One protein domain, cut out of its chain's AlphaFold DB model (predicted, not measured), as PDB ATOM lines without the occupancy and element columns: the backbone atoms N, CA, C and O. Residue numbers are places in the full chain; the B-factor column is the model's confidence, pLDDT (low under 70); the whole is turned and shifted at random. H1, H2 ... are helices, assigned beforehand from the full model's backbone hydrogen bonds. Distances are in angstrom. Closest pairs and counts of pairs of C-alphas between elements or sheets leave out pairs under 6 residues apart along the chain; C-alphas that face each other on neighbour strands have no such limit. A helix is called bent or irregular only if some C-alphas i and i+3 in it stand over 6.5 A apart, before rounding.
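What this domain is: This is residues 76 to 223 of the 260 residues of an uncharacterized protein of Triticum turgidum subsp. durum (UniProt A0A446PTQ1). H1 folds back on itself and H2 turns back again beside its second arm, a zigzag that long H4 crosses, with short H3 at one end. The printed part has 148 residues with four named helices, H1 to H4, all helix; it is only just loose, close to compact, radius of gyration of the C-alphas 17.8 A, spanning 51 by 44 by 26 A.

How they stand to each other: H1, residues 76 to 119, assigned as one helix by its hydrogen bonds, is bent: C-alphas 93 and 96 are 9.5 A apart. Arms H1a, residues 76 to 93, and H1b, residues 96 to 119, touch at a steep tilt of 48 degrees, closest C-alphas Ser 90 and Phe 98, 4.8 A. H1b and H2, residues 133 to 162, form a hairpin, closest C-alphas Ile 104 and Ile 145, 5.6 A. H4, residues 191 to 222, touches H1a, closest C-alphas Thr 85 and Met 206, 5.0 A. H3, residues 171 to 181, and H1a only just touch, with 3 pairs of C-alphas within 8 A, only at their ends, closest C-alphas Ser 93 and Leu 171, 4.7 A. Every O i to N i+4 pair is within hydrogen-bond range in H2 and H3; H1a has 13 of 14, H1b 18 of 20, H4 26 of 28.

Where its parts are: H1a begins at C-alpha 76 (-30.751, 8.908, 63.302); H4, 46.7 A long, ends at C-alpha 222 (-31.555, 23.413, 69.567). H2 is 43.8 A long.

The domain as a whole: The printed part has no cut. The link H1 to H2 is long. Residue 76 and residues 163 to 168 and 181 to 188 are under 70 in pLDDT.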
ATOM      1  N   ASP A  76     -30.643   9.768  62.106       66.12
ATOM      2  CA  ASP A  76     -30.751   8.908  63.302       66.12
ATOM      3  C   ASP A  76     -32.191   8.714  63.830       66.12
ATOM      4  O   ASP A  76     -32.494   7.700  64.445       66.12
ATOM      5  N   ILE A  77     -33.097   9.677  63.603       79.62
ATOM      6  CA  ILE A  77     -34.507   9.618  64.074       79.62
ATOM      7  C   ILE A  77     -35.493   9.539  62.893       79.62
ATOM      8  O   ILE A  77     -36.665   9.189  63.046       79.62
ATOM      9  N   TRP A  78     -35.010   9.844  61.688       79.81
ATOM     10  CA  TRP A  78     -35.795   9.846  60.460       79.81
ATOM     11  C   TRP A  78     -36.513   8.519  60.215       79.81
ATOM     12  O   TRP A  78     -37.717   8.505  59.959       79.81
ATOM     13  N   GLU A  79     -35.788   7.405  60.332       81.69
ATOM     14  CA  GLU A  79     -36.319   6.066  60.077       81.69
ATOM     15  C   GLU A  79     -37.448   5.692  61.048       81.69
ATOM     16  O   GLU A  79     -38.460   5.117  60.640       81.69
ATOM     17  N   ASP A  80     -37.327   6.072  62.321       86.12
ATOM     18  CA  ASP A  80     -38.357   5.825  63.331       86.12
ATOM     19  C   ASP A  80     -39.641   6.595  63.022       86.12
ATOM     20  O   ASP A  80     -40.744   6.039  63.095       86.12
ATOM     21  N   PHE A  81     -39.522   7.862  62.614       87.88
ATOM     22  CA  PHE A  81     -40.689   8.644  62.224       87.88
ATOM     23  C   PHE A  81     -41.296   8.191  60.905       87.88
ATOM     24  O   PHE A  81     -42.518   8.196  60.796       87.88
ATOM     25  N   GLN A  82     -40.495   7.733  59.944       82.50
ATOM     26  CA  GLN A  82     -40.993   7.082  58.732       82.50
ATOM     27  C   GLN A  82     -41.813   5.830  59.061       82.50
ATOM     28  O   GLN A  82     -42.919   5.650  58.553       82.50
ATOM     29  N   ASN A  83     -41.318   4.989  59.972       85.94
ATOM     30  CA  ASN A  83     -42.049   3.811  60.431       85.94
ATOM     31  C   ASN A  83     -43.359   4.193  61.140       85.94
ATOM     32  O   ASN A  83     -44.397   3.573  60.892       85.94
ATOM     33  N   LEU A  84     -43.331   5.222  61.996       89.25
ATOM     34  CA  LEU A  84     -44.510   5.711  62.713       89.25
ATOM     35  C   LEU A  84     -45.569   6.272  61.756       89.25
ATOM     36  O   LEU A  84     -46.728   5.856  61.809       89.25
ATOM     37  N   THR A  85     -45.194   7.211  60.884       87.94
ATOM     38  CA  THR A  85     -46.131   7.837  59.940       87.94
ATOM     39  C   THR A  85     -46.625   6.829  58.911       87.94
ATOM     40  O   THR A  85     -47.807   6.849  58.561       87.94
ATOM     41  N   GLY A  86     -45.771   5.881  58.515       86.19
ATOM     42  CA  GLY A  86     -46.132   4.738  57.691       86.19
ATOM     43  C   GLY A  86     -47.191   3.837  58.329       86.19
ATOM     44  O   GLY A  86     -48.157   3.470  57.657       86.19
ATOM     45  N   ASP A  87     -47.082   3.509  59.621       87.00
ATOM     46  CA  ASP A  87     -48.095   2.698  60.318       87.00
ATOM     47  C   ASP A  87     -49.431   3.449  60.438       87.00
ATOM     48  O   ASP A  87     -50.494   2.880  60.172       87.00
ATOM     49  N   VAL A  88     -49.380   4.748  60.762       89.12
ATOM     50  CA  VAL A  88     -50.570   5.608  60.855       89.12
ATOM     51  C   VAL A  88     -51.290   5.688  59.510       89.12
ATOM     52  O   VAL A  88     -52.479   5.365  59.454       89.12
ATOM     53  N   ILE A  89     -50.594   6.047  58.422       87.06
ATOM     54  CA  ILE A  89     -51.224   6.166  57.098       87.06
ATOM     55  C   ILE A  89     -51.722   4.810  56.587       87.06
ATOM     56  O   ILE A  89     -52.756   4.744  55.923       87.06
ATOM     57  N   SER A  90     -51.046   3.710  56.939       87.31
ATOM     58  CA  SER A  90     -51.480   2.365  56.556       87.31
ATOM     59  C   SER A  90     -52.799   1.970  57.197       87.31
ATOM     60  O   SER A  90     -53.683   1.443  56.517       87.31
ATOM     61  N   ARG A  91     -52.960   2.261  58.490       87.62
ATOM     62  CA  ARG A  91     -54.203   1.993  59.221       87.62
ATOM     63  C   ARG A  91     -55.345   2.883  58.751       87.62
ATOM     64  O   ARG A  91     -56.447   2.381  58.565       87.62
ATOM     65  N   THR A  92     -55.097   4.173  58.536       87.69
ATOM     66  CA  THR A  92     -56.141   5.107  58.084       87.69
ATOM     67  C   THR A  92     -56.549   4.866  56.632       87.69
ATOM     68  O   THR A  92     -57.715   5.052  56.286       87.69
ATOM     69  N   SER A  93     -55.619   4.412  55.784       85.19
ATOM     70  CA  SER A  93     -55.881   4.229  54.353       85.19
ATOM     71  C   SER A  93     -56.419   2.846  53.993       85.19
ATOM     72  O   SER A  93     -57.265   2.757  53.107       85.19
ATOM     73  N   PHE A  94     -55.942   1.775  54.647       84.44
ATOM     74  CA  PHE A  94     -56.292   0.385  54.297       84.44
ATOM     75  C   PHE A  94     -56.917  -0.429  55.432       84.44
ATOM     76  O   PHE A  94     -57.282  -1.590  55.209       84.44
ATOM     77  N   GLY A  95     -57.035   0.138  56.636       84.44
ATOM     78  CA  GLY A  95     -57.680  -0.504  57.779       84.44
ATOM     79  C   GLY A  95     -57.099  -1.886  58.079       84.44
ATOM     80  O   GLY A  95     -55.962  -2.027  58.527       84.44
ATOM     81  N   SER A  96     -57.881  -2.929  57.802       75.50
ATOM     82  CA  SER A  96     -57.521  -4.334  58.037       75.50
ATOM     83  C   SER A  96     -56.374  -4.865  57.164       75.50
ATOM     84  O   SER A  96     -55.817  -5.907  57.491       75.50
ATOM     85  N   SER A  97     -55.995  -4.168  56.085       78.94
ATOM     86  CA  SER A  97     -54.875  -4.547  55.196       78.94
ATOM     87  C   SER A  97     -53.618  -3.690  55.425       78.94
ATOM     88  O   SER A  97     -52.844  -3.421  54.504       78.94
ATOM     89  N   PHE A  98     -53.414  -3.208  56.658       78.56
ATOM     90  CA  PHE A  98     -52.275  -2.347  57.003       78.56
ATOM     91  C   PHE A  98     -50.915  -3.062  56.889       78.56
ATOM     92  O   PHE A  98     -49.905  -2.411  56.633       78.56
ATOM     93  N   MET A  99     -50.872  -4.393  57.046       77.44
ATOM     94  CA  MET A  99     -49.632  -5.172  56.922       77.44
ATOM     95  C   MET A  99     -49.122  -5.194  55.478       77.44
ATOM     96  O   MET A  99     -47.933  -4.985  55.244       77.44
ATOM     97  N   GLU A 100     -50.015  -5.380  54.503       80.56
ATOM     98  CA  GLU A 100     -49.707  -5.223  53.080       80.56
ATOM     99  C   GLU A 100     -49.322  -3.762  52.756       80.56
ATOM    100  O   GLU A 100     -48.388  -3.517  51.988       80.56
ATOM    101  N   GLY A 101     -49.965  -2.797  53.427       80.25
ATOM    102  CA  GLY A 101     -49.612  -1.372  53.402       80.25
ATOM    103  C   GLY A 101     -48.166  -1.072  53.816       80.25
ATOM    104  O   GLY A 101     -47.475  -0.293  53.156       80.25
ATOM    105  N   ARG A 102     -47.646  -1.775  54.832       80.56
ATOM    106  CA  ARG A 102     -46.257  -1.618  55.301       80.56
ATOM    107  C   ARG A 102     -45.222  -1.943  54.220       80.56
ATOM    108  O   ARG A 102     -44.170  -1.307  54.171       80.56
ATOM    109  N   ARG A 103     -45.497  -2.901  53.328       86.88
ATOM    110  CA  ARG A 103     -44.591  -3.199  52.205       86.88
ATOM    111  C   ARG A 103     -44.603  -2.082  51.160       86.88
ATOM    112  O   ARG A 103     -43.541  -1.722  50.657       86.88
ATOM    113  N   ILE A 104     -45.778  -1.527  50.857       87.75
ATOM    114  CA  ILE A 104     -45.924  -0.387  49.937       87.75
ATOM    115  C   ILE A 104     -45.116   0.809  50.448       87.75
ATOM    116  O   ILE A 104     -44.403   1.435  49.667       87.75
ATOM    117  N   PHE A 105     -45.160   1.063  51.756       82.50
ATOM    118  CA  PHE A 105     -44.347   2.082  52.414       82.50
ATOM    119  C   PHE A 105     -42.846   1.910  52.147       82.50
ATOM    120  O   PHE A 105     -42.222   2.806  51.586       82.50
ATOM    121  N   GLN A 106     -42.271   0.760  52.500       83.44
ATOM    122  CA  GLN A 106     -40.830   0.522  52.335       83.44
ATOM    123  C   GLN A 106     -40.383   0.723  50.882       83.44
ATOM    124  O   GLN A 106     -39.309   1.257  50.608       83.44
ATOM    125  N   LEU A 107     -41.232   0.310  49.940       89.62
ATOM    126  CA  LEU A 107     -41.005   0.501  48.515       89.62
ATOM    127  C   LEU A 107     -41.066   1.979  48.106       89.62
ATOM    128  O   LEU A 107     -40.276   2.391  47.261       89.62
ATOM    129  N   GLN A 108     -41.967   2.777  48.686       85.44
ATOM    130  CA  GLN A 108     -42.037   4.220  48.438       85.44
ATOM    131  C   GLN A 108     -40.839   4.977  49.018       85.44
ATOM    132  O   GLN A 108     -40.296   5.826  48.315       85.44
ATOM    133  N   ALA A 109     -40.370   4.620  50.215       81.06
ATOM    134  CA  ALA A 109     -39.148   5.185  50.791       81.06
ATOM    135  C   ALA A 109     -37.916   4.862  49.915       81.06
ATOM    136  O   ALA A 109     -37.150   5.751  49.542       81.06
ATOM    137  N   GLU A 110     -37.777   3.611  49.449       86.06
ATOM    138  CA  GLU A 110     -36.715   3.261  48.490       86.06
ATOM    139  C   GLU A 110     -36.873   4.044  47.169       86.06
ATOM    140  O   GLU A 110     -35.891   4.466  46.550       86.06
ATOM    141  N   GLN A 111     -38.109   4.255  46.708       86.00
ATOM    142  CA  GLN A 111     -38.381   5.045  45.508       86.00
ATOM    143  C   GLN A 111     -37.947   6.505  45.684       86.00
ATOM    144  O   GLN A 111     -37.337   7.060  44.767       86.00
ATOM    145  N   ALA A 112     -38.215   7.101  46.847       80.31
ATOM    146  CA  ALA A 112     -37.842   8.462  47.209       80.31
ATOM    147  C   ALA A 112     -36.328   8.687  47.104       80.31
ATOM    148  O   ALA A 112     -35.877   9.557  46.352       80.31
ATOM    149  N   GLU A 113     -35.527   7.833  47.748       80.56
ATOM    150  CA  GLU A 113     -34.061   7.903  47.684       80.56
ATOM    151  C   GLU A 113     -33.531   7.817  46.248       80.56
ATOM    152  O   GLU A 113     -32.595   8.516  45.842       80.56
ATOM    153  N   ARG A 114     -34.124   6.931  45.446       84.81
ATOM    154  CA  ARG A 114     -33.720   6.721  44.052       84.81
ATOM    155  C   ARG A 114     -34.093   7.887  43.160       84.81
ATOM    156  O   ARG A 114     -33.335   8.196  42.236       84.81
ATOM    157  N   ILE A 115     -35.223   8.533  43.427       80.75
ATOM    158  CA  ILE A 115     -35.606   9.763  42.745       80.75
ATOM    159  C   ILE A 115     -34.622  10.879  43.096       80.75
ATOM    160  O   ILE A 115     -34.174  11.564  42.183       80.75
ATOM    161  N   ILE A 116     -34.224  11.029  44.363       77.38
ATOM    162  CA  ILE A 116     -33.219  12.026  44.773       77.38
ATOM    163  C   ILE A 116     -31.901  11.798  44.016       77.38
ATOM    164  O   ILE A 116     -31.338  12.732  43.444       77.38
ATOM    165  N   LYS A 117     -31.450  10.542  43.899       79.62
ATOM    166  CA  LYS A 117     -30.276  10.182  43.079       79.62
ATOM    167  C   LYS A 117     -30.474  10.514  41.596       79.62
ATOM    168  O   LYS A 117     -29.538  10.944  40.929       79.62
ATOM    169  N   ALA A 118     -31.681  10.329  41.061       81.50
ATOM    170  CA  ALA A 118     -32.004  10.674  39.676       81.50
ATOM    171  C   ALA A 118     -32.152  12.188  39.449       81.50
ATOM    172  O   ALA A 118     -31.928  12.656  38.332       81.50
ATOM    173  N   PHE A 119     -32.497  12.956  40.487       76.50
ATOM    174  CA  PHE A 119     -32.719  14.399  40.415       76.50
ATOM    175  C   PHE A 119     -31.470  15.135  39.922       76.50
ATOM    176  O   PHE A 119     -31.576  16.038  39.093       76.50
ATOM    177  N   GLN A 120     -30.287  14.665  40.334       73.31
ATOM    178  CA  GLN A 120     -28.989  15.171  39.878       73.31
ATOM    179  C   GLN A 120     -28.765  15.036  38.368       73.31
ATOM    180  O   GLN A 120     -27.883  15.690  37.840       73.31
ATOM    181  N   TYR A 121     -29.549  14.223  37.660       79.81
ATOM    182  CA  TYR A 121     -29.424  14.012  36.217       79.81
ATOM    183  C   TYR A 121     -30.682  14.439  35.452       79.81
ATOM    184  O   TYR A 121     -30.764  14.262  34.238       79.81
ATOM    185  N   MET A 122     -31.673  15.022  36.137       72.25
ATOM    186  CA  MET A 122     -32.968  15.377  35.548       72.25
ATOM    187  C   MET A 122     -32.872  16.517  34.520       72.25
ATOM    188  O   MET A 122     -33.776  16.682  33.703       72.25
ATOM    189  N   TYR A 123     -31.773  17.277  34.511       73.38
ATOM    190  CA  TYR A 123     -31.490  18.255  33.458       73.38
ATOM    191  C   TYR A 123     -31.147  17.604  32.108       73.38
ATOM    192  O   TYR A 123     -31.182  18.294  31.091       73.38
ATOM    193  N   ILE A 124     -30.834  16.300  32.081       80.56
ATOM    194  CA  ILE A 124     -30.647  15.525  30.853       80.56
ATOM    195  C   ILE A 124     -32.027  15.049  30.376       80.56
ATOM    196  O   ILE A 124     -32.660  14.214  31.037       80.56
ATOM    197  N   PRO A 125     -32.517  15.534  29.224       81.06
ATOM    198  CA  PRO A 125     -33.823  15.141  28.715       81.06
ATOM    199  C   PRO A 125     -33.903  13.633  28.503       81.06
ATOM    200  O   PRO A 125     -33.029  13.023  27.893       81.06
ATOM    201  N   GLY A 126     -34.965  13.023  29.024       80.44
ATOM    202  CA  GLY A 126     -35.196  11.590  28.887       80.44
ATOM    203  C   GLY A 126     -34.316  10.692  29.761       80.44
ATOM    204  O   GLY A 126     -34.384   9.475  29.597       80.44
ATOM    205  N   TYR A 127     -33.564  11.239  30.729       84.69
ATOM    206  CA  TYR A 127     -32.723  10.448  31.641       84.69
ATOM    207  C   TYR A 127     -33.463   9.265  32.282       84.69
ATOM    208  O   TYR A 127     -32.928   8.163  32.343       84.69
ATOM    209  N   LEU A 128     -34.724   9.457  32.692       81.19
ATOM    210  CA  LEU A 128     -35.563   8.418  33.309       81.19
ATOM    211  C   LEU A 128     -35.896   7.240  32.367       81.19
ATOM    212  O   LEU A 128     -36.295   6.168  32.830       81.19
ATOM    213  N   PHE A 129     -35.732   7.406  31.050       85.44
ATOM    214  CA  PHE A 129     -35.941   6.336  30.072       85.44
ATOM    215  C   PHE A 129     -34.707   5.457  29.885       85.44
ATOM    216  O   PHE A 129     -34.860   4.296  29.492       85.44
ATOM    217  N   PHE A 130     -33.512   5.956  30.215       88.75
ATOM    218  CA  PHE A 130     -32.285   5.181  30.085       88.75
ATOM    219  C   PHE A 130     -32.296   3.955  31.006       88.75
ATOM    220  O   PHE A 130     -32.762   4.044  32.146       88.75
ATOM    221  N   PRO A 131     -31.787   2.799  30.550       89.06
ATOM    222  CA  PRO A 131     -31.793   1.556  31.314       89.06
ATOM    223  C   PRO A 131     -30.660   1.522  32.356       89.06
ATOM    224  O   PRO A 131     -29.897   0.562  32.416       89.06
ATOM    225  N   THR A 132     -30.539   2.565  33.179       91.56
ATOM    226  CA  THR A 132     -29.621   2.575  34.326       91.56
ATOM    227  C   THR A 132     -30.134   1.634  35.414       91.56
ATOM    228  O   THR A 132     -31.339   1.390  35.512       91.56
ATOM    229  N   GLU A 133     -29.245   1.129  36.269       91.25
ATOM    230  CA  GLU A 133     -29.639   0.276  37.400       91.25
ATOM    231  C   GLU A 133     -30.655   0.977  38.314       91.25
ATOM    232  O   GLU A 133     -31.650   0.378  38.726       91.25
ATOM    233  N   ASN A 134     -30.488   2.287  38.530       90.00
ATOM    234  CA  ASN A 134     -31.442   3.087  39.290       90.00
ATOM    235  C   ASN A 134     -32.828   3.131  38.624       90.00
ATOM    236  O   ASN A 134     -33.837   2.860  39.274       90.00
ATOM    237  N   ASN A 135     -32.891   3.413  37.318       89.94
ATOM    238  CA  ASN A 135     -34.158   3.504  36.588       89.94
ATOM    239  C   ASN A 135     -34.847   2.143  36.442       89.94
ATOM    240  O   ASN A 135     -36.074   2.063  36.535       89.94
ATOM    241  N   LYS A 136     -34.085   1.059  36.241       92.75
ATOM    242  CA  LYS A 136     -34.618  -0.312  36.230       92.75
ATOM    243  C   LYS A 136     -35.264  -0.649  37.570       92.75
ATOM    244  O   LYS A 136     -36.402  -1.118  37.589       92.75
ATOM    245  N   ARG A 137     -34.582  -0.351  38.680       93.50
ATOM    246  CA  ARG A 137     -35.115  -0.601  40.020       93.50
ATOM    247  C   ARG A 137     -36.333   0.269  40.331       93.50
ATOM    248  O   ARG A 137     -37.321  -0.268  40.810       93.50
ATOM    249  N   MET A 138     -36.339   1.553  39.962       89.50
ATOM    250  CA  MET A 138     -37.536   2.404  40.093       89.50
ATOM    251  C   MET A 138     -38.740   1.846  39.314       89.50
ATOM    252  O   MET A 138     -39.859   1.852  39.827       89.50
ATOM    253  N   LYS A 139     -38.527   1.316  38.098       90.62
ATOM    254  CA  LYS A 139     -39.588   0.647  37.321       90.62
ATOM    255  C   LYS A 139     -40.081  -0.631  38.006       90.62
ATOM    256  O   LYS A 139     -41.281  -0.885  37.999       90.62
ATOM    257  N   GLN A 140     -39.182  -1.425  38.589       94.31
ATOM    258  CA  GLN A 140     -39.544  -2.631  39.340       94.31
ATOM    259  C   GLN A 140     -40.365  -2.288  40.587       94.31
ATOM    260  O   GLN A 140     -41.414  -2.888  40.792       94.31
ATOM    261  N   ILE A 141     -39.929  -1.291  41.361       92.38
ATOM    262  CA  ILE A 141     -40.640  -0.793  42.543       92.38
ATOM    263  C   ILE A 141     -42.054  -0.346  42.171       92.38
ATOM    264  O   ILE A 141     -43.013  -0.770  42.807       92.38
ATOM    265  N   ASN A 142     -42.211   0.449  41.105       90.38
ATOM    266  CA  ASN A 142     -43.536   0.907  40.688       90.38
ATOM    267  C   ASN A 142     -44.464  -0.264  40.313       90.38
ATOM    268  O   ASN A 142     -45.627  -0.255  40.700       90.38
ATOM    269  N   ARG A 143     -43.944  -1.295  39.627       93.19
ATOM    270  CA  ARG A 143     -44.712  -2.515  39.312       93.19
ATOM    271  C   ARG A 143     -45.098  -3.303  40.566       93.19
ATOM    272  O   ARG A 143     -46.205  -3.823  40.632       93.19
ATOM    273  N   GLU A 144     -44.202  -3.400  41.548       94.25
ATOM    274  CA  GLU A 144     -44.468  -4.087  42.820       94.25
ATOM    275  C   GLU A 144     -45.546  -3.346  43.625       94.25
ATOM    276  O   GLU A 144     -46.516  -3.965  44.059       94.25
ATOM    277  N   ILE A 145     -45.442  -2.016  43.736       91.12
ATOM    278  CA  ILE A 145     -46.454  -1.165  44.381       91.12
ATOM    279  C   ILE A 145     -47.817  -1.309  43.686       91.12
ATOM    280  O   ILE A 145     -48.827  -1.485  44.361       91.12
ATOM    281  N   GLU A 146     -47.860  -1.260  42.351       91.81
ATOM    282  CA  GLU A 146     -49.099  -1.452  41.581       91.81
ATOM    283  C   GLU A 146     -49.726  -2.823  41.828       91.81
ATOM    284  O   GLU A 146     -50.935  -2.908  42.028       91.81
ATOM    285  N   GLY A 147     -48.917  -3.884  41.848       93.62
ATOM    286  CA  GLY A 147     -49.391  -5.238  42.131       93.62
ATOM    287  C   GLY A 147     -49.979  -5.372  43.536       93.62
ATOM    288  O   GLY A 147     -51.068  -5.923  43.694       93.62
ATOM    289  N   LEU A 148     -49.299  -4.822  44.548       91.75
ATOM    290  CA  LEU A 148     -49.770  -4.838  45.936       91.75
ATOM    291  C   LEU A 148     -51.077  -4.055  46.100       91.75
ATOM    292  O   LEU A 148     -52.039  -4.579  46.658       91.75
ATOM    293  N   LEU A 149     -51.139  -2.829  45.569       91.38
ATOM    294  CA  LEU A 149     -52.342  -1.997  45.632       91.38
ATOM    295  C   LEU A 149     -53.519  -2.650  44.911       91.38
ATOM    296  O   LEU A 149     -54.619  -2.692  45.456       91.38
ATOM    297  N   ARG A 150     -53.287  -3.212  43.719       92.69
ATOM    298  CA  ARG A 150     -54.318  -3.940  42.975       92.69
ATOM    299  C   ARG A 150     -54.843  -5.129  43.778       92.69
ATOM    300  O   ARG A 150     -56.052  -5.280  43.902       92.69
ATOM    301  N   GLY A 151     -53.957  -5.906  44.404       91.25
ATOM    302  CA  GLY A 151     -54.344  -7.016  45.277       91.25
ATOM    303  C   GLY A 151     -55.195  -6.584  46.479       91.25
ATOM    304  O   GLY A 151     -56.187  -7.245  46.793       91.25
ATOM    305  N   ILE A 152     -54.852  -5.462  47.125       89.81
ATOM    306  CA  ILE A 152     -55.636  -4.890  48.236       89.81
ATOM    307  C   ILE A 152     -57.027  -4.454  47.750       89.81
ATOM    308  O   ILE A 152     -58.027  -4.779  48.394       89.81
ATOM    309  N   ILE A 153     -57.097  -3.755  46.613       89.06
ATOM    310  CA  ILE A 153     -58.355  -3.269  46.029       89.06
ATOM    311  C   ILE A 153     -59.265  -4.444  45.660       89.06
ATOM    312  O   ILE A 153     -60.400  -4.497  46.122       89.06
ATOM    313  N   GLU A 154     -58.759  -5.436  44.925       89.19
ATOM    314  CA  GLU A 154     -59.540  -6.607  44.512       89.19
ATOM    315  C   GLU A 154     -60.048  -7.427  45.710       89.19
ATOM    316  O   GLU A 154     -61.180  -7.913  45.717       89.19
ATOM    317  N   LYS A 155     -59.218  -7.592  46.751       87.69
ATOM    318  CA  LYS A 155     -59.618  -8.259  48.003       87.69
ATOM    319  C   LYS A 155     -60.774  -7.512  48.671       87.69
ATOM    320  O   LYS A 155     -61.694  -8.156  49.173       87.69
ATOM    321  N   ARG A 156     -60.740  -6.176  48.657       85.25
ATOM    322  CA  ARG A 156     -61.786  -5.328  49.237       85.25
ATOM    323  C   ARG A 156     -63.067  -5.351  48.404       85.25
ATOM    324  O   ARG A 156     -64.138  -5.506  48.979       85.25
ATOM    325  N   GLU A 157     -62.970  -5.259  47.081       84.38
ATOM    326  CA  GLU A 157     -64.130  -5.317  46.184       84.38
ATOM    327  C   GLU A 157     -64.907  -6.629  46.347       84.38
ATOM    328  O   GLU A 157     -66.123  -6.589  46.534       84.38
ATOM    329  N   ARG A 158     -64.206  -7.772  46.404       85.06
ATOM    330  CA  ARG A 158     -64.825  -9.086  46.658       85.06
ATOM    331  C   ARG A 158     -65.519  -9.167  48.019       85.06
ATOM    332  O   ARG A 158     -66.602  -9.733  48.122       85.06
ATOM    333  N   ALA A 159     -64.916  -8.603  49.067       82.19
ATOM    334  CA  ALA A 159     -65.531  -8.574  50.395       82.19
ATOM    335  C   ALA A 159     -66.824  -7.734  50.413       82.19
ATOM    336  O   ALA A 159     -67.802  -8.113  51.051       82.19
ATOM    337  N   MET A 160     -66.856  -6.628  49.660       78.81
ATOM    338  CA  MET A 160     -68.051  -5.786  49.532       78.81
ATOM    339  C   MET A 160     -69.193  -6.467  48.765       78.81
ATOM    340  O   MET A 160     -70.352  -6.156  49.015       78.81
ATOM    341  N   GLU A 161     -68.887  -7.347  47.810       78.69
ATOM    342  CA  GLU A 161     -69.898  -8.094  47.048       78.69
ATOM    343  C   GLU A 161     -70.514  -9.243  47.855       78.69
ATOM    344  O   GLU A 161     -71.714  -9.483  47.746       78.69
ATOM    345  N   ASN A 162     -69.713  -9.927  48.677       73.50
ATOM    346  CA  ASN A 162     -70.145 -11.134  49.383       73.50
ATOM    347  C   ASN A 162     -70.880 -10.859  50.700       73.50
ATOM    348  O   ASN A 162     -71.879 -11.516  50.980       73.50
ATOM    349  N   ASP A 163     -70.405  -9.911  51.508       64.25
ATOM    350  CA  ASP A 163     -70.856  -9.815  52.902       64.25
ATOM    351  C   ASP A 163     -71.859  -8.680  53.157       64.25
ATOM    352  O   ASP A 163     -72.332  -8.515  54.282       64.25
ATOM    353  N   GLY A 164     -72.149  -7.834  52.157       60.41
ATOM    354  CA  GLY A 164     -72.926  -6.598  52.355       60.41
ATOM    355  C   GLY A 164     -72.332  -5.665  53.425       60.41
ATOM    356  O   GLY A 164     -72.989  -4.722  53.868       60.41
ATOM    357  N   LEU A 165     -71.104  -5.949  53.871       54.16
ATOM    358  CA  LEU A 165     -70.421  -5.253  54.943       54.16
ATOM    359  C   LEU A 165     -70.128  -3.827  54.499       54.16
ATOM    360  O   LEU A 165     -69.643  -3.585  53.391       54.16
ATOM    361  N   SER A 166     -70.391  -2.895  55.419       58.97
ATOM    362  CA  SER A 166     -69.850  -1.542  55.392       58.97
ATOM    363  C   SER A 166     -68.382  -1.641  54.998       58.97
ATOM    364  O   SER A 166     -67.568  -2.222  55.719       58.97
ATOM    365  N   SER A 167     -68.079  -1.127  53.800       61.28
ATOM    366  CA  SER A 167     -66.722  -0.849  53.355       61.28
ATOM    367  C   SER A 167     -66.036  -0.193  54.541       61.28
ATOM    368  O   SER A 167     -66.537   0.832  54.998       61.28
ATOM    369  N   GLY A 168     -65.027  -0.841  55.138       65.50
ATOM    370  CA  GLY A 168     -64.424  -0.343  56.377       65.50
ATOM    371  C   GLY A 168     -64.195   1.168  56.302       65.50
ATOM    372  O   GLY A 168     -63.883   1.667  55.222       65.50
ATOM    373  N   ASN A 169     -64.372   1.884  57.419       77.69
ATOM    374  CA  ASN A 169     -64.305   3.357  57.510       77.69
ATOM    375  C   ASN A 169     -62.893   3.946  57.241       77.69
ATOM    376  O   ASN A 169     -62.525   4.982  57.789       77.69
ATOM    377  N   ASP A 170     -62.086   3.264  56.434       86.56
ATOM    378  CA  ASP A 170     -60.803   3.693  55.904       86.56
ATOM    379  C   ASP A 170     -60.961   4.387  54.541       86.56
ATOM    380  O   ASP A 170     -61.979   4.259  53.855       86.56
ATOM    381  N   LEU A 171     -59.936   5.146  54.149       86.19
ATOM    382  CA  LEU A 171     -59.962   5.966  52.936       86.19
ATOM    383  C   LEU A 171     -60.270   5.147  51.675       86.19
ATOM    384  O   LEU A 171     -61.076   5.576  50.849       86.19
ATOM    385  N   LEU A 172     -59.651   3.969  51.522       87.38
ATOM    386  CA  LEU A 172     -59.906   3.102  50.374       87.38
ATOM    387  C   LEU A 172     -61.363   2.640  50.348       87.38
ATOM    388  O   LEU A 172     -61.996   2.654  49.291       87.38
ATOM    389  N   GLY A 173     -61.904   2.266  51.506       85.94
ATOM    390  CA  GLY A 173     -63.292   1.862  51.628       85.94
ATOM    391  C   GLY A 173     -64.273   2.951  51.191       85.94
ATOM    392  O   GLY A 173     -65.186   2.666  50.407       85.94
ATOM    393  N   LEU A 174     -64.038   4.193  51.624       85.94
ATOM    394  CA  LEU A 174     -64.834   5.364  51.240       85.94
ATOM    395  C   LEU A 174     -64.722   5.679  49.740       85.94
ATOM    396  O   LEU A 174     -65.738   5.942  49.093       85.94
ATOM    397  N   MET A 175     -63.514   5.606  49.164       84.94
ATOM    398  CA  MET A 175     -63.305   5.813  47.724       84.94
ATOM    399  C   MET A 175     -64.064   4.777  46.890       84.94
ATOM    400  O   MET A 175     -64.757   5.142  45.942       84.94
ATOM    401  N   LEU A 176     -63.989   3.492  47.254       84.81
ATOM    402  CA  LEU A 176     -64.689   2.421  46.534       84.81
ATOM    403  C   LEU A 176     -66.214   2.544  46.644       84.81
ATOM    404  O   LEU A 176     -66.918   2.291  45.665       84.81
ATOM    405  N   GLN A 177     -66.731   2.961  47.803       81.19
ATOM    406  CA  GLN A 177     -68.164   3.187  47.998       81.19
ATOM    407  C   GLN A 177     -68.674   4.365  47.157       81.19
ATOM    408  O   GLN A 177     -69.621   4.205  46.385       81.19
ATOM    409  N   SER A 178     -68.000   5.515  47.229       79.88
ATOM    410  CA  SER A 178     -68.352   6.703  46.438       79.88
ATOM    411  C   SER A 178     -68.339   6.416  44.929       79.88
ATOM    412  O   SER A 178     -69.191   6.898  44.174       79.88
ATOM    413  N   ASN A 179     -67.420   5.552  44.492       77.81
ATOM    414  CA  ASN A 179     -67.307   5.129  43.103       77.81
ATOM    415  C   ASN A 179     -68.455   4.204  42.638       77.81
ATOM    416  O   ASN A 179     -68.763   4.159  41.447       77.81
ATOM    417  N   LYS A 180     -69.107   3.474  43.558       72.75
ATOM    418  CA  LYS A 180     -70.304   2.652  43.277       72.75
ATOM    419  C   LYS A 180     -71.596   3.477  43.267       72.75
ATOM    420  O   LYS A 180     -72.487   3.186  42.476       72.75
ATOM    421  N   GLU A 181     -71.692   4.504  44.110       68.56
ATOM    422  CA  GLU A 181     -72.890   5.351  44.256       68.56
ATOM    423  C   GLU A 181     -73.009   6.443  43.171       68.56
ATOM    424  O   GLU A 181     -74.097   6.961  42.906       68.56
ATOM    425  N   SER A 182     -71.910   6.782  42.492       62.59
ATOM    426  CA  SER A 182     -71.885   7.810  41.444       62.59
ATOM    427  C   SER A 182     -72.551   7.332  40.140       62.59
ATOM    428  O   SER A 182     -71.921   6.718  39.283       62.59
ATOM    429  N   GLY A 183     -73.835   7.658  39.954       54.66
ATOM    430  CA  GLY A 183     -74.651   7.277  38.785       54.66
ATOM    431  C   GLY A 183     -74.301   7.941  37.438       54.66
ATOM    432  O   GLY A 183     -75.003   7.718  36.454       54.66
ATOM    433  N   THR A 184     -73.242   8.755  37.347       56.66
ATOM    434  CA  THR A 184     -72.773   9.368  36.086       56.66
ATOM    435  C   THR A 184     -71.360   8.900  35.724       56.66
ATOM    436  O   THR A 184     -70.430   8.995  36.521       56.66
ATOM    437  N   SER A 185     -71.166   8.440  34.480       56.06
ATOM    438  CA  SER A 185     -69.890   7.863  34.007       56.06
ATOM    439  C   SER A 185     -68.691   8.818  34.076       56.06
ATOM    440  O   SER A 185     -67.552   8.364  34.070       56.06
ATOM    441  N   ARG A 186     -68.934  10.132  34.154       56.97
ATOM    442  CA  ARG A 186     -67.900  11.177  34.142       56.97
ATOM    443  C   ARG A 186     -67.156  11.326  35.474       56.97
ATOM    444  O   ARG A 186     -66.069  11.888  35.475       56.97
ATOM    445  N   MET A 187     -67.736  10.847  36.577       59.56
ATOM    446  CA  MET A 187     -67.171  10.968  37.930       59.56
ATOM    447  C   MET A 187     -66.643   9.631  38.477       59.56
ATOM    448  O   MET A 187     -66.113   9.584  39.583       59.56
ATOM    449  N   ARG A 188     -66.803   8.538  37.717       69.00
ATOM    450  CA  ARG A 188     -66.418   7.193  38.145       69.00
ATOM    451  C   ARG A 188     -64.919   6.984  37.922       69.00
ATOM    452  O   ARG A 188     -64.460   6.992  36.782       69.00
ATOM    453  N   MET A 189     -64.165   6.794  38.999       75.75
ATOM    454  CA  MET A 189     -62.736   6.492  38.952       75.75
ATOM    455  C   MET A 189     -62.508   5.084  38.389       75.75
ATOM    456  O   MET A 189     -63.207   4.136  38.757       75.75
ATOM    457  N   SER A 190     -61.517   4.916  37.516       84.56
ATOM    458  CA  SER A 190     -61.046   3.574  37.164       84.56
ATOM    459  C   SER A 190     -60.238   2.970  38.318       84.56
ATOM    460  O   SER A 190     -59.722   3.692  39.171       84.56
ATOM    461  N   THR A 191     -60.067   1.645  38.343       82.50
ATOM    462  CA  THR A 191     -59.159   0.989  39.304       82.50
ATOM    463  C   THR A 191     -57.745   1.572  39.229       82.50
ATOM    464  O   THR A 191     -57.075   1.697  40.249       82.50
ATOM    465  N   GLU A 192     -57.301   1.976  38.037       84.69
ATOM    466  CA  GLU A 192     -55.993   2.604  37.842       84.69
ATOM    467  C   GLU A 192     -55.928   4.003  38.470       84.69
ATOM    468  O   GLU A 192     -54.936   4.351  39.108       84.69
ATOM    469  N   ASP A 193     -57.011   4.779  38.372       84.31
ATOM    470  CA  ASP A 193     -57.105   6.075  39.046       84.31
ATOM    471  C   ASP A 193     -57.059   5.910  40.566       84.31
ATOM    472  O   ASP A 193     -56.348   6.657  41.232       84.31
ATOM    473  N   VAL A 194     -57.759   4.907  41.111       85.56
ATOM    474  CA  VAL A 194     -57.731   4.593  42.551       85.56
ATOM    475  C   VAL A 194     -56.320   4.195  42.995       85.56
ATOM    476  O   VAL A 194     -55.863   4.642  44.042       85.56
ATOM    477  N   ILE A 195     -55.598   3.404  42.196       86.69
ATOM    478  CA  ILE A 195     -54.201   3.045  42.475       86.69
ATOM    479  C   ILE A 195     -53.319   4.299  42.519       86.69
ATOM    480  O   ILE A 195     -52.529   4.453  43.454       86.69
ATOM    481  N   GLU A 196     -53.436   5.202  41.543       84.06
ATOM    482  CA  GLU A 196     -52.627   6.424  41.518       84.06
ATOM    483  C   GLU A 196     -52.959   7.386  42.663       84.06
ATOM    484  O   GLU A 196     -52.031   7.956  43.244       84.06
ATOM    485  N   GLU A 197     -54.235   7.520  43.035       83.94
ATOM    486  CA  GLU A 197     -54.630   8.283  44.224       83.94
ATOM    487  C   GLU A 197     -54.049   7.658  45.494       83.94
ATOM    488  O   GLU A 197     -53.385   8.349  46.263       83.94
ATOM    489  N   CYS A 198     -54.193   6.342  45.687       85.56
ATOM    490  CA  CYS A 198     -53.607   5.640  46.829       85.56
ATOM    491  C   CYS A 198     -52.098   5.885  46.931       85.56
ATOM    492  O   CYS A 198     -51.620   6.225  48.010       85.56
ATOM    493  N   LYS A 199     -51.350   5.773  45.821       85.56
ATOM    494  CA  LYS A 199     -49.903   6.061  45.799       85.56
ATOM    495  C   LYS A 199     -49.604   7.486  46.269       85.56
ATOM    496  O   LYS A 199     -48.633   7.679  46.999       85.56
ATOM    497  N   LEU A 200     -50.384   8.466  45.809       82.81
ATOM    498  CA  LEU A 200     -50.190   9.877  46.132       82.81
ATOM    499  C   LEU A 200     -50.517  10.173  47.598       82.81
ATOM    500  O   LEU A 200     -49.683  10.761  48.280       82.81
ATOM    501  N   PHE A 201     -51.684   9.741  48.083       81.00
ATOM    502  CA  PHE A 201     -52.100   9.932  49.475       81.00
ATOM    503  C   PHE A 201     -51.099   9.323  50.453       81.00
ATOM    504  O   PHE A 201     -50.733   9.970  51.433       81.00
ATOM    505  N   TYR A 202     -50.616   8.114  50.158       79.88
ATOM    506  CA  TYR A 202     -49.621   7.443  50.992       79.88
ATOM    507  C   TYR A 202     -48.328   8.237  51.104       79.88
ATOM    508  O   TYR A 202     -47.884   8.556  52.204       79.88
ATOM    509  N   PHE A 203     -47.761   8.584  49.949       80.56
ATOM    510  CA  PHE A 203     -46.486   9.279  49.872       80.56
ATOM    511  C   PHE A 203     -46.580  10.659  50.529       80.56
ATOM    512  O   PHE A 203     -45.743  11.021  51.351       80.56
ATOM    513  N   ALA A 204     -47.642  11.406  50.217       80.69
ATOM    514  CA  ALA A 204     -47.865  12.733  50.771       80.69
ATOM    515  C   ALA A 204     -48.046  12.700  52.294       80.69
ATOM    516  O   ALA A 204     -47.452  13.523  52.985       80.69
ATOM    517  N   GLY A 205     -48.841  11.762  52.824       81.00
ATOM    518  CA  GLY A 205     -49.153  11.704  54.253       81.00
ATOM    519  C   GLY A 205     -47.976  11.271  55.126       81.00
ATOM    520  O   GLY A 205     -47.827  11.748  56.248       81.00
ATOM    521  N   MET A 206     -47.125  10.389  54.617       81.38
ATOM    522  CA  MET A 206     -46.031   9.804  55.383       81.38
ATOM    523  C   MET A 206     -44.764  10.651  55.353       81.38
ATOM    524  O   MET A 206     -44.286  11.027  56.423       81.38
ATOM    525  N   GLU A 207     -44.252  10.958  54.157       78.56
ATOM    526  CA  GLU A 207     -42.955  11.623  53.979       78.56
ATOM    527  C   GLU A 207     -42.981  13.046  54.538       78.56
ATOM    528  O   GLU A 207     -42.078  13.468  55.248       78.56
ATOM    529  N   THR A 208     -44.048  13.808  54.285       82.94
ATOM    530  CA  THR A 208     -44.113  15.190  54.787       82.94
ATOM    531  C   THR A 208     -44.227  15.242  56.312       82.94
ATOM    532  O   THR A 208     -43.593  16.083  56.952       82.94
ATOM    533  N   THR A 209     -44.982  14.313  56.908       87.81
ATOM    534  CA  THR A 209     -45.179  14.246  58.360       87.81
ATOM    535  C   THR A 209     -43.917  13.774  59.073       87.81
ATOM    536  O   THR A 209     -43.580  14.317  60.122       87.81
ATOM    537  N   SER A 210     -43.177  12.811  58.517       85.12
ATOM    538  CA  SER A 210     -41.887  12.406  59.083       85.12
ATOM    539  C   SER A 210     -40.872  13.548  58.993       85.12
ATOM    540  O   SER A 210     -40.169  13.777  59.983       85.12
ATOM    541  N   VAL A 211     -40.824  14.313  57.875       81.62
ATOM    542  CA  VAL A 211     -39.978  15.536  57.735       81.62
ATOM    543  C   VAL A 211     -40.302  16.492  58.859       81.62
ATOM    544  O   VAL A 211     -39.404  16.907  59.594       81.62
ATOM    545  N   LEU A 212     -41.585  16.798  59.020       86.44
ATOM    546  CA  LEU A 212     -42.053  17.710  60.046       86.44
ATOM    547  C   LEU A 212     -41.624  17.250  61.443       86.44
ATOM    548  O   LEU A 212     -40.959  18.009  62.136       86.44
ATOM    549  N   LEU A 213     -41.929  16.008  61.835       89.19
ATOM    550  CA  LEU A 213     -41.602  15.481  63.165       89.19
ATOM    551  C   LEU A 213     -40.096  15.496  63.451       89.19
ATOM    552  O   LEU A 213     -39.671  15.889  64.540       89.19
ATOM    553  N   THR A 214     -39.288  15.121  62.459       85.25
ATOM    554  CA  THR A 214     -37.825  15.111  62.574       85.25
ATOM    555  C   THR A 214     -37.291  16.520  62.804       85.25
ATOM    556  O   THR A 214     -36.563  16.755  63.769       85.25
ATOM    557  N   TRP A 215     -37.698  17.485  61.976       82.88
ATOM    558  CA  TRP A 215     -37.274  18.877  62.136       82.88
ATOM    559  C   TRP A 215     -37.827  19.517  63.406       82.88
ATOM    560  O   TRP A 215     -37.108  20.281  64.044       82.88
ATOM    561  N   THR A 216     -39.045  19.176  63.830       87.38
ATOM    562  CA  THR A 216     -39.589  19.614  65.119       87.38
ATOM    563  C   THR A 216     -38.684  19.170  66.267       87.38
ATOM    564  O   THR A 216     -38.329  20.002  67.100       87.38
ATOM    565  N   LEU A 217     -38.247  17.904  66.306       87.06
ATOM    566  CA  LEU A 217     -37.323  17.442  67.348       87.06
ATOM    567  C   LEU A 217     -35.955  18.122  67.274       87.06
ATOM    568  O   LEU A 217     -35.420  18.511  68.313       87.06
ATOM    569  N   VAL A 218     -35.400  18.294  66.071       83.12
ATOM    570  CA  VAL A 218     -34.118  18.990  65.876       83.12
ATOM    571  C   VAL A 218     -34.203  20.425  66.399       83.12
ATOM    572  O   VAL A 218     -33.348  20.851  67.175       83.12
ATOM    573  N   VAL A 219     -35.256  21.160  66.032       83.88
ATOM    574  CA  VAL A 219     -35.463  22.549  66.460       83.88
ATOM    575  C   VAL A 219     -35.696  22.627  67.969       83.88
ATOM    576  O   VAL A 219     -35.088  23.470  68.620       83.88
ATOM    577  N   LEU A 220     -36.483  21.725  68.563       87.06
ATOM    578  CA  LEU A 220     -36.657  21.678  70.021       87.06
ATOM    579  C   LEU A 220     -35.340  21.381  70.753       87.06
ATOM    580  O   LEU A 220     -35.052  22.017  71.761       87.06
ATOM    581  N   GLY A 221     -34.511  20.470  70.234       86.00
ATOM    582  CA  GLY A 221     -33.200  20.162  70.815       86.00
ATOM    583  C   GLY A 221     -32.194  21.316  70.713       86.00
ATOM    584  O   GLY A 221     -31.307  21.443  71.555       86.00
ATOM    585  N   MET A 222     -32.341  22.182  69.709       83.94
ATOM    586  CA  MET A 222     -31.555  23.413  69.567       83.94
ATOM    587  C   MET A 222     -32.046  24.563  70.455       83.94
ATOM    588  O   MET A 222     -31.281  25.500  70.690       83.94
ATOM    589  N   HIS A 223     -33.293  24.492  70.924       86.88
ATOM    590  CA  HIS A 223     -33.981  25.527  71.694       86.88
ATOM    591  C   HIS A 223     -34.572  24.955  72.997       86.88
ATOM    592  O   HIS A 223     -35.800  24.836  73.118       86.88
TER     593      HIS A 223